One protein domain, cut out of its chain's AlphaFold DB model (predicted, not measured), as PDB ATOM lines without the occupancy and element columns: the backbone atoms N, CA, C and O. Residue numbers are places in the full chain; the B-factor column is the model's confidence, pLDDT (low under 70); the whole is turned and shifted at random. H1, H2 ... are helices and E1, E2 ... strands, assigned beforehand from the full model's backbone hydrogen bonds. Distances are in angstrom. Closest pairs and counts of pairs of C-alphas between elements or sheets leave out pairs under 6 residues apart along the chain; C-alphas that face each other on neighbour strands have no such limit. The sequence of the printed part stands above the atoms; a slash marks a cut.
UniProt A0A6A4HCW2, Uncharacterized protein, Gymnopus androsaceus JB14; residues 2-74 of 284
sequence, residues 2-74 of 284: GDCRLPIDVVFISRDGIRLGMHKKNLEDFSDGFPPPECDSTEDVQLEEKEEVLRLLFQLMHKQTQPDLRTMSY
ATOM      1  N   GLY A   2      35.383 -74.745   7.552       53.59
ATOM      2  CA  GLY A   2      34.279 -73.788   7.462       53.59
ATOM      3  C   GLY A   2      34.186 -73.052   8.790       53.59
ATOM      4  O   GLY A   2      34.035 -73.713   9.810       53.59
ATOM      5  N   ASP A   3      34.338 -71.729   8.755       62.75
ATOM      6  CA  ASP A   3      34.187 -70.764   9.862       62.75
ATOM      7  C   ASP A   3      35.383 -70.471  10.791       62.75
ATOM      8  O   ASP A   3      35.199 -69.910  11.874       62.75
ATOM      9  N   CYS A   4      36.632 -70.702  10.365       70.19
ATOM     10  CA  CYS A   4      37.768 -70.070  11.053       70.19
ATOM     11  C   CYS A   4      37.932 -68.611  10.587       70.19
ATOM     12  O   CYS A   4      38.069 -68.354   9.394       70.19
ATOM     13  N   ARG A   5      37.918 -67.653  11.526       75.75
ATOM     14  CA  ARG A   5      38.067 -66.206  11.245       75.75
ATOM     15  C   ARG A   5      39.502 -65.690  11.389       75.75
ATOM     16  O   ARG A   5      39.732 -64.496  11.207       75.75
ATOM     17  N   LEU A   6      40.442 -66.548  11.782       77.19
ATOM     18  CA  LEU A   6      41.847 -66.169  11.895       77.19
ATOM     19  C   LEU A   6      42.462 -66.046  10.488       77.19
ATOM     20  O   LEU A   6      42.083 -66.805   9.595       77.19
ATOM     21  N   PRO A   7      43.385 -65.099  10.260       81.56
ATOM     22  CA  PRO A   7      44.081 -64.992   8.985       81.56
ATOM     23  C   PRO A   7      45.036 -66.175   8.810       81.56
ATOM     24  O   PRO A   7      45.743 -66.550   9.743       81.56
ATOM     25  N   ILE A   8      45.055 -66.765   7.618       85.31
ATOM     26  CA  ILE A   8      46.078 -67.747   7.237       85.31
ATOM     27  C   ILE A   8      47.393 -66.984   7.058       85.31
ATOM     28  O   ILE A   8      47.470 -66.082   6.227       85.31
ATOM     29  N   ASP A   9      48.402 -67.331   7.846       85.50
ATOM     30  CA  ASP A   9      49.705 -66.655   7.916       85.50
ATOM     31  C   ASP A   9      50.883 -67.613   7.658       85.50
ATOM     32  O   ASP A   9      52.040 -67.188   7.651       85.50
ATOM     33  N   VAL A  10      50.591 -68.891   7.393       87.81
ATOM     34  CA  VAL A  10      51.543 -69.883   6.885       87.81
ATOM     35  C   VAL A  10      50.845 -70.873   5.950       87.81
ATOM     36  O   VAL A  10      49.671 -71.215   6.133       87.81
ATOM     37  N   VAL A  11      51.571 -71.326   4.930       90.62
ATOM     38  CA  VAL A  11      51.107 -72.316   3.956       90.62
ATOM     39  C   VAL A  11      52.097 -73.473   3.915       90.62
ATOM     40  O   VAL A  11      53.298 -73.273   3.751       90.62
ATOM     41  N   PHE A  12      51.572 -74.686   4.052       91.88
ATOM     42  CA  PHE A  12      52.319 -75.929   3.892       91.88
ATOM     43  C   PHE A  12      51.972 -76.588   2.559       91.88
ATOM     44  O   PHE A  12      50.829 -76.494   2.107       91.88
ATOM     45  N   ILE A  13      52.927 -77.288   1.952       93.94
ATOM     46  CA  ILE A  13      52.707 -78.166   0.801       93.94
ATOM     47  C   ILE A  13      52.839 -79.608   1.280       93.94
ATOM     48  O   ILE A  13      53.869 -79.997   1.823       93.94
ATOM     49  N   SER A  14      51.796 -80.408   1.091       96.38
ATOM     50  CA  SER A  14      51.828 -81.840   1.385       96.38
ATOM     51  C   SER A  14      52.727 -82.614   0.409       96.38
ATOM     52  O   SER A  14      53.098 -82.109  -0.654       96.38
ATOM     53  N   ARG A  15      53.050 -83.879   0.709       96.38
ATOM     54  CA  ARG A  15      53.829 -84.761  -0.189       96.38
ATOM     55  C   ARG A  15      53.223 -84.865  -1.594       96.38
ATOM     56  O   ARG A  15      53.946 -84.990  -2.576       96.38
ATOM     57  N   ASP A  16      51.901 -84.835  -1.682       96.75
ATOM     58  CA  ASP A  16      51.108 -84.884  -2.913       96.75
ATOM     59  C   ASP A  16      50.871 -83.503  -3.557       96.75
ATOM     60  O   ASP A  16      50.094 -83.385  -4.502       96.75
ATOM     61  N   GLY A  17      51.577 -82.463  -3.101       94.38
ATOM     62  CA  GLY A  17      51.614 -81.146  -3.743       94.38
ATOM     63  C   GLY A  17      50.430 -80.236  -3.409       94.38
ATOM     64  O   GLY A  17      50.241 -79.209  -4.066       94.38
ATOM     65  N   ILE A  18      49.618 -80.585  -2.408       96.81
ATOM     66  CA  ILE A  18      48.441 -79.807  -2.024       96.81
ATOM     67  C   ILE A  18      48.828 -78.728  -1.016       96.81
ATOM     68  O   ILE A  18      49.442 -78.998   0.016       96.81
ATOM     69  N   ARG A  19      48.419 -77.488  -1.302       94.25
ATOM     70  CA  ARG A  19      48.633 -76.335  -0.421       94.25
ATOM     71  C   ARG A  19      47.589 -76.302   0.693       94.25
ATOM     72  O   ARG A  19      46.384 -76.323   0.435       94.25
ATOM     73  N   LEU A  20      48.053 -76.203   1.933       92.06
ATOM     74  CA  LEU A  20      47.243 -76.202   3.146       92.06
ATOM     75  C   LEU A  20      47.583 -74.971   3.991       92.06
ATOM     76  O   LEU A  20      48.701 -74.826   4.478       92.06
ATOM     77  N   GLY A  21      46.604 -74.084   4.162       90.56
ATOM     78  CA  GLY A  21      46.743 -72.900   5.007       90.56
ATOM     79  C   GLY A  21      46.567 -73.218   6.491       90.56
ATOM     80  O   GLY A  21      45.702 -74.016   6.861       90.56
ATOM     81  N   MET A  22      47.366 -72.566   7.332       89.94
ATOM     82  CA  MET A  22      47.352 -72.720   8.784       89.94
ATOM     83  C   MET A  22      47.575 -71.372   9.490       89.94
ATOM     84  O   MET A  22      47.942 -70.383   8.857       89.94
ATOM     85  N   HIS A  23      47.312 -71.343  10.799       89.62
ATOM     86  CA  HIS A  23      47.583 -70.208  11.680       89.62
ATOM     87  C   HIS A  23      48.842 -70.487  12.510       89.62
ATOM     88  O   HIS A  23      48.829 -71.442  13.291       89.62
ATOM     89  N   LYS A  24      49.886 -69.657  12.414       88.56
ATOM     90  CA  LYS A  24      51.127 -69.758  13.205       88.56
ATOM     91  C   LYS A  24      50.820 -69.854  14.691       88.56
ATOM     92  O   LYS A  24      51.342 -70.729  15.363       88.56
ATOM     93  N   LYS A  25      49.853 -69.062  15.161       88.44
ATOM     94  CA  LYS A  25      49.372 -69.127  16.544       88.44
ATOM     95  C   LYS A  25      48.862 -70.514  16.953       88.44
ATOM     96  O   LYS A  25      49.120 -70.945  18.064       88.44
ATOM     97  N   ASN A  26      48.135 -71.217  16.083       90.38
ATOM     98  CA  ASN A  26      47.690 -72.575  16.409       90.38
ATOM     99  C   ASN A  26      48.873 -73.548  16.424       90.38
ATOM    100  O   ASN A  26      48.870 -74.477  17.216       90.38
ATOM    101  N   LEU A  27      49.876 -73.353  15.567       90.19
ATOM    102  CA  LEU A  27      51.086 -74.170  15.620       90.19
ATOM    103  C   LEU A  27      51.812 -73.956  16.952       90.19
ATOM    104  O   LEU A  27      52.060 -74.927  17.644       90.19
ATOM    105  N   GLU A  28      52.037 -72.702  17.348       89.62
ATOM    106  CA  GLU A  28      52.668 -72.336  18.626       89.62
ATOM    107  C   GLU A  28      51.884 -72.844  19.847       89.62
ATOM    108  O   GLU A  28      52.478 -73.283  20.826       89.62
ATOM    109  N   ASP A  29      50.549 -72.791  19.802       91.25
ATOM    110  CA  ASP A  29      49.695 -73.215  20.916       91.25
ATOM    111  C   ASP A  29      49.650 -74.752  21.080       91.25
ATOM    112  O   ASP A  29      49.342 -75.242  22.169       91.25
ATOM    113  N   PHE A  30      49.878 -75.524  20.007       93.44
ATOM    114  CA  PHE A  30      49.555 -76.958  19.958       93.44
ATOM    115  C   PHE A  30      50.697 -77.882  19.507       93.44
ATOM    116  O   PHE A  30      50.508 -79.103  19.507       93.44
ATOM    117  N   SER A  31      51.843 -77.343  19.095       93.56
ATOM    118  CA  SER A  31      52.958 -78.100  18.527       93.56
ATOM    119  C   SER A  31      54.306 -77.469  18.867       93.56
ATOM    120  O   SER A  31      54.487 -76.264  18.734       93.56
ATOM    121  N   ASP A  32      55.283 -78.318  19.182       91.12
ATOM    122  CA  ASP A  32      56.685 -77.918  19.376       91.12
ATOM    123  C   ASP A  32      57.616 -78.409  18.247       91.12
ATOM    124  O   ASP A  32      58.833 -78.247  18.321       91.12
ATOM    125  N   GLY A  33      57.070 -79.068  17.217       88.69
ATOM    126  CA  GLY A  33      57.859 -79.805  16.221       88.69
ATOM    127  C   GLY A  33      57.785 -79.281  14.788       88.69
ATOM    128  O   GLY A  33      58.474 -79.818  13.918       88.69
ATOM    129  N   PHE A  34      56.958 -78.272  14.493       86.06
ATOM    130  CA  PHE A  34      56.977 -77.662  13.159       86.06
ATOM    131  C   PHE A  34      58.274 -76.877  12.937       86.06
ATOM    132  O   PHE A  34      58.775 -76.241  13.868       86.06
ATOM    133  N   PRO A  35      58.822 -76.891  11.706       75.94
ATOM    134  CA  PRO A  35      59.974 -76.068  11.387       75.94
ATOM    135  C   PRO A  35      59.626 -74.597  11.656       75.94
ATOM    136  O   PRO A  35      58.526 -74.158  11.293       75.94
ATOM    137  N   PRO A  36      60.530 -73.830  12.292       64.56
ATOM    138  CA  PRO A  36      60.306 -72.409  12.465       64.56
ATOM    139  C   PRO A  36      60.127 -71.791  11.074       64.56
ATOM    140  O   PRO A  36      60.905 -72.111  10.171       64.56
ATOM    141  N   PRO A  37      59.115 -70.932  10.867       55.75
ATOM    142  CA  PRO A  37      59.024 -70.187   9.625       55.75
ATOM    143  C   PRO A  37      60.309 -69.364   9.512       55.75
ATOM    144  O   PRO A  37      60.583 -68.542  10.388       55.75
ATOM    145  N   GLU A  38      61.127 -69.623   8.490       55.81
ATOM    146  CA  GLU A  38      62.309 -68.806   8.227       55.81
ATOM    147  C   GLU A  38      61.851 -67.345   8.167       55.81
ATOM    148  O   GLU A  38      60.887 -67.025   7.471       55.81
ATOM    149  N   CYS A  39      62.474 -66.485   8.980       44.66
ATOM    150  CA  CYS A  39      61.912 -65.197   9.408       44.66
ATOM    151  C   CYS A  39      61.463 -64.238   8.292       44.66
ATOM    152  O   CYS A  39      60.776 -63.276   8.617       44.66
ATOM    153  N   ASP A  40      61.782 -64.481   7.019       51.34
ATOM    154  CA  ASP A  40      61.483 -63.568   5.912       51.34
ATOM    155  C   ASP A  40      61.052 -64.249   4.595       51.34
ATOM    156  O   ASP A  40      60.869 -63.556   3.591       51.34
ATOM    157  N   SER A  41      60.857 -65.575   4.543       52.59
ATOM    158  CA  SER A  41      60.434 -66.229   3.297       52.59
ATOM    159  C   SER A  41      58.908 -66.365   3.227       52.59
ATOM    160  O   SER A  41      58.249 -67.001   4.046       52.59
ATOM    161  N   THR A  42      58.308 -65.774   2.193       58.06
ATOM    162  CA  THR A  42      56.930 -66.054   1.743       58.06
ATOM    163  C   THR A  42      56.802 -67.447   1.108       58.06
ATOM    164  O   THR A  42      55.906 -67.678   0.297       58.06
ATOM    165  N   GLU A  43      57.750 -68.340   1.383       69.38
ATOM    166  CA  GLU A  43      57.877 -69.624   0.714       69.38
ATOM    167  C   GLU A  43      57.031 -70.670   1.434       69.38
ATOM    168  O   GLU A  43      57.007 -70.759   2.662       69.38
ATOM    169  N   ASP A  44      56.282 -71.437   0.647       84.38
ATOM    170  CA  ASP A  44      55.467 -72.516   1.181       84.38
ATOM    171  C   ASP A  44      56.375 -73.629   1.736       84.38
ATOM    172  O   ASP A  44      57.347 -74.036   1.096       84.38
ATOM    173  N   VAL A  45      56.032 -74.170   2.906       88.00
ATOM    174  CA  VAL A  45      56.850 -75.188   3.580       88.00
ATOM    175  C   VAL A  45      56.453 -76.588   3.111       88.00
ATOM    176  O   VAL A  45      55.338 -77.042   3.373       88.00
ATOM    177  N   GLN A  46      57.364 -77.297   2.445       92.00
ATOM    178  CA  GLN A  46      57.142 -78.678   2.005       92.00
ATOM    179  C   GLN A  46      57.204 -79.660   3.186       92.00
ATOM    180  O   GLN A  46      58.200 -79.717   3.905       92.00
ATOM    181  N   LEU A  47      56.159 -80.474   3.349       93.81
ATOM    182  CA  LEU A  47      56.059 -81.544   4.342       93.81
ATOM    183  C   LEU A  47      56.065 -82.926   3.672       93.81
ATOM    184  O   LEU A  47      55.858 -83.063   2.461       93.81
ATOM    185  N   GLU A  48      56.331 -83.964   4.466       95.19
ATOM    186  CA  GLU A  48      56.490 -85.340   3.980       95.19
ATOM    187  C   GLU A  48      55.188 -86.138   4.038       95.19
ATOM    188  O   GLU A  48      55.126 -87.249   3.519       95.19
ATOM    189  N   GLU A  49      54.153 -85.605   4.663       97.12
ATOM    190  CA  GLU A  49      52.881 -86.264   4.901       97.12
ATOM    191  C   GLU A  49      51.907 -85.933   3.769       97.12
ATOM    192  O   GLU A  49      51.965 -84.870   3.142       97.12
ATOM    193  N   LYS A  50      50.990 -86.860   3.487       97.62
ATOM    194  CA  LYS A  50      49.920 -86.633   2.512       97.62
ATOM    195  C   LYS A  50      48.932 -85.588   3.016       97.62
ATOM    196  O   LYS A  50      48.758 -85.406   4.224       97.62
ATOM    197  N   GLU A  51      48.217 -84.969   2.082       97.19
ATOM    198  CA  GLU A  51      47.156 -84.009   2.375       97.19
ATOM    199  C   GLU A  51      46.152 -84.542   3.409       97.19
ATOM    200  O   GLU A  51      45.819 -83.835   4.359       97.19
ATOM    201  N   GLU A  52      45.684 -85.784   3.253       96.88
ATOM    202  CA  GLU A  52      44.669 -86.383   4.130       96.88
ATOM    203  C   GLU A  52      45.104 -86.405   5.605       96.88
ATOM    204  O   GLU A  52      44.329 -86.035   6.488       96.88
ATOM    205  N   VAL A  53      46.368 -86.743   5.866       98.00
ATOM    206  CA  VAL A  53      46.956 -86.808   7.211       98.00
ATOM    207  C   VAL A  53      47.136 -85.405   7.776       98.00
ATOM    208  O   VAL A  53      46.719 -85.123   8.902       98.00
ATOM    209  N   LEU A  54      47.697 -84.495   6.973       96.88
ATOM    210  CA  LEU A  54      47.912 -83.111   7.383       96.88
ATOM    211  C   LEU A  54      46.592 -82.416   7.693       96.88
ATOM    212  O   LEU A  54      46.495 -81.743   8.710       96.88
ATOM    213  N   ARG A  55      45.539 -82.624   6.894       95.75
ATOM    214  CA  ARG A  55      44.209 -82.063   7.172       95.75
ATOM    215  C   ARG A  55      43.668 -82.499   8.526       95.75
ATOM    216  O   ARG A  55      43.100 -81.665   9.229       95.75
ATOM    217  N   LEU A  56      43.842 -83.766   8.893       97.19
ATOM    218  CA  LEU A  56      43.398 -84.287  10.183       97.19
ATOM    219  C   LEU A  56      44.203 -83.703  11.339       97.19
ATOM    220  O   LEU A  56      43.613 -83.194  12.291       97.19
ATOM    221  N   LEU A  57      45.532 -83.698  11.226       97.12
ATOM    222  CA  LEU A  57      46.415 -83.099  12.225       97.12
ATOM    223  C   LEU A  57      46.092 -81.613  12.423       97.12
ATOM    224  O   LEU A  57      45.943 -81.121  13.540       97.12
ATOM    225  N   PHE A  58      45.903 -80.907  11.316       94.75
ATOM    226  CA  PHE A  58      45.555 -79.497  11.279       94.75
ATOM    227  C   PHE A  58      44.186 -79.243  11.896       94.75
ATOM    228  O   PHE A  58      44.025 -78.293  12.661       94.75
ATOM    229  N   GLN A  59      43.203 -80.099  11.620       94.31
ATOM    230  CA  GLN A  59      41.889 -80.017  12.245       94.31
ATOM    231  C   GLN A  59      41.972 -80.217  13.765       94.31
ATOM    232  O   GLN A  59      41.292 -79.483  14.481       94.31
ATOM    233  N   LEU A  60      42.834 -81.125  14.242       95.19
ATOM    234  CA  LEU A  60      43.072 -81.374  15.670       95.19
ATOM    235  C   LEU A  60      43.717 -80.183  16.400       95.19
ATOM    236  O   LEU A  60      43.544 -80.037  17.607       95.19
ATOM    237  N   MET A  61      44.428 -79.309  15.686       93.19
ATOM    238  CA  MET A  61      45.003 -78.065  16.230       93.19
ATOM    239  C   MET A  61      44.078 -76.848  16.072       93.19
ATOM    240  O   MET A  61      44.417 -75.736  16.471       93.19
ATOM    241  N   HIS A  62      42.897 -77.020  15.475       90.12
ATOM    242  CA  HIS A  62      41.926 -75.942  15.334       90.12
ATOM    243  C   HIS A  62      40.862 -75.992  16.427       90.12
ATOM    244  O   HIS A  62      40.386 -77.052  16.833       90.12
ATOM    245  N   LYS A  63      40.390 -74.806  16.825       85.88
ATOM    246  CA  LYS A  63      39.237 -74.621  17.719       85.88
ATOM    247  C   LYS A  63      37.919 -74.840  16.969       85.88
ATOM    248  O   LYS A  63      37.102 -73.935  16.848       85.88
ATOM    249  N   GLN A  64      37.747 -76.042  16.434       85.12
ATOM    250  CA  GLN A  64      36.553 -76.484  15.720       85.12
ATOM    251  C   GLN A  64      36.138 -77.879  16.191       85.12
ATOM    252  O   GLN A  64      36.792 -78.487  17.044       85.12
ATOM    253  N   THR A  65      35.038 -78.392  15.640       88.25
ATOM    254  CA  THR A  65      34.623 -79.775  15.877       88.25
ATOM    255  C   THR A  65      35.743 -80.729  15.465       88.25
ATOM    256  O   THR A  65      36.228 -80.695  14.329       88.25
ATOM    257  N   GLN A  66      36.150 -81.566  16.416       92.00
ATOM    258  CA  GLN A  66      37.226 -82.533  16.240       92.00
ATOM    259  C   GLN A  66      36.794 -83.649  15.279       92.00
ATOM    260  O   GLN A  66      35.609 -84.003  15.256       92.00
ATOM    261  N   PRO A  67      37.717 -84.187  14.463       94.19
ATOM    262  CA  PRO A  67      37.385 -85.237  13.516       94.19
ATOM    263  C   PRO A  67      37.039 -86.519  14.275       94.19
ATOM    264  O   PRO A  67      37.610 -86.811  15.327       94.19
ATOM    265  N   ASP A  68      36.112 -87.307  13.732       94.69
ATOM    266  CA  ASP A  68      35.807 -88.609  14.313       94.69
ATOM    267  C   ASP A  68      36.867 -89.636  13.894       94.69
ATOM    268  O   ASP A  68      36.741 -90.313  12.875       94.69
ATOM    269  N   LEU A  69      37.918 -89.776  14.705       96.38
ATOM    270  CA  LEU A  69      38.991 -90.750  14.465       96.38
ATOM    271  C   LEU A  69      38.482 -92.200  14.436       96.38
ATOM    272  O   LEU A  69      39.159 -93.102  13.949       96.38
ATOM    273  N   ARG A  70      37.269 -92.454  14.940       93.19
ATOM    274  CA  ARG A  70      36.708 -93.801  15.032       93.19
ATOM    275  C   ARG A  70      36.293 -94.358  13.672       93.19
ATOM    276  O   ARG A  70      36.190 -95.572  13.515       93.19
ATOM    277  N   THR A  71      36.042 -93.500  12.695       93.69
ATOM    278  CA  THR A  71      35.620 -93.927  11.357       93.69
ATOM    279  C   THR A  71      36.798 -94.126  10.404       93.69
ATOM    280  O   THR A  71      36.585 -94.466   9.245       93.69
ATOM    281  N   MET A  72      38.028 -93.882  10.862       95.88
ATOM    282  CA  MET A  72      39.229 -93.915  10.028       95.88
ATOM    283  C   MET A  72      39.824 -95.313   9.946       95.88
ATOM    284  O   MET A  72      39.739 -96.081  10.907       95.88
ATOM    285  N   SER A  73      40.453 -95.618   8.807       96.94
ATOM    286  CA  SER A  73      41.256 -96.827   8.614       96.94
ATOM    287  C   SER A  73      42.482 -96.821   9.526       96.94
ATOM    288  O   SER A  73      42.899 -95.779  10.035       96.94
ATOM    289  N   TYR A  74      43.082 -97.992   9.723       97.00
ATOM    290  CA  TYR A  74      44.315 -98.077  10.492       97.00
ATOM    291  C   TYR A  74      45.440 -97.288   9.839       97.00
ATOM    292  O   TYR A  74      46.165 -96.601  10.539       97.00
TER     293      TYR A  74
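AT A GLANCE: This is residues 2 to 74 of the 284 residues of an uncharacterized protein of Gymnopus androsaceus JB14 (UniProt A0A6A4HCW2). With little regular structure, the model has a two-strand hairpin, E1 and E2, with helix H2 alongside E2 and short helix H1 just after E2; loop residues 31 to 50 and tail residues 61 to 74 reach out to either side. The printed part has 73 residues with two named strands and two named helices, in the order E1, E2, H1, H2; 25 residues are in named elements, class mixed. It is compact, with a radius of gyration of the C-alphas of 12.6 A, and spans 40 by 27 by 23 A.

HOW THE PARTS SIT: E1, residues 10 to 13, and E2, residues 19 to 22, form an antiparallel hairpin at 149 degrees; N 12 and O 20, 2.9 A apart, are within hydrogen-bond range. Residues 12 to 13 also pair, parallel, with 45 to 46. H1, residues 24 to 30, is near H2, residues 51 to 60. The closest C-alphas of E2 and H2, Met 22 and Phe 58, are 7.4 A apart. In H1 and H2 every O i to N i+4 pair is within hydrogen-bond range.

IN THESE COORDINATES: E1, 10.3 A long from first to last C-alpha, begins at C-alpha 10 (51.543, -69.883, 6.885). E2 and H1 each measure 10.0 A. H2, 14.2 A, ends at C-alpha 60 (43.072, -81.374, 15.670).

THE WHOLE: The farthest C-alphas, Asp 40 and Thr 71, are 40.3 A apart. The printed part has no cut. The link from H1 to H2 is long. Residues 2 to 3 and 36 to 43 have pLDDT under 70.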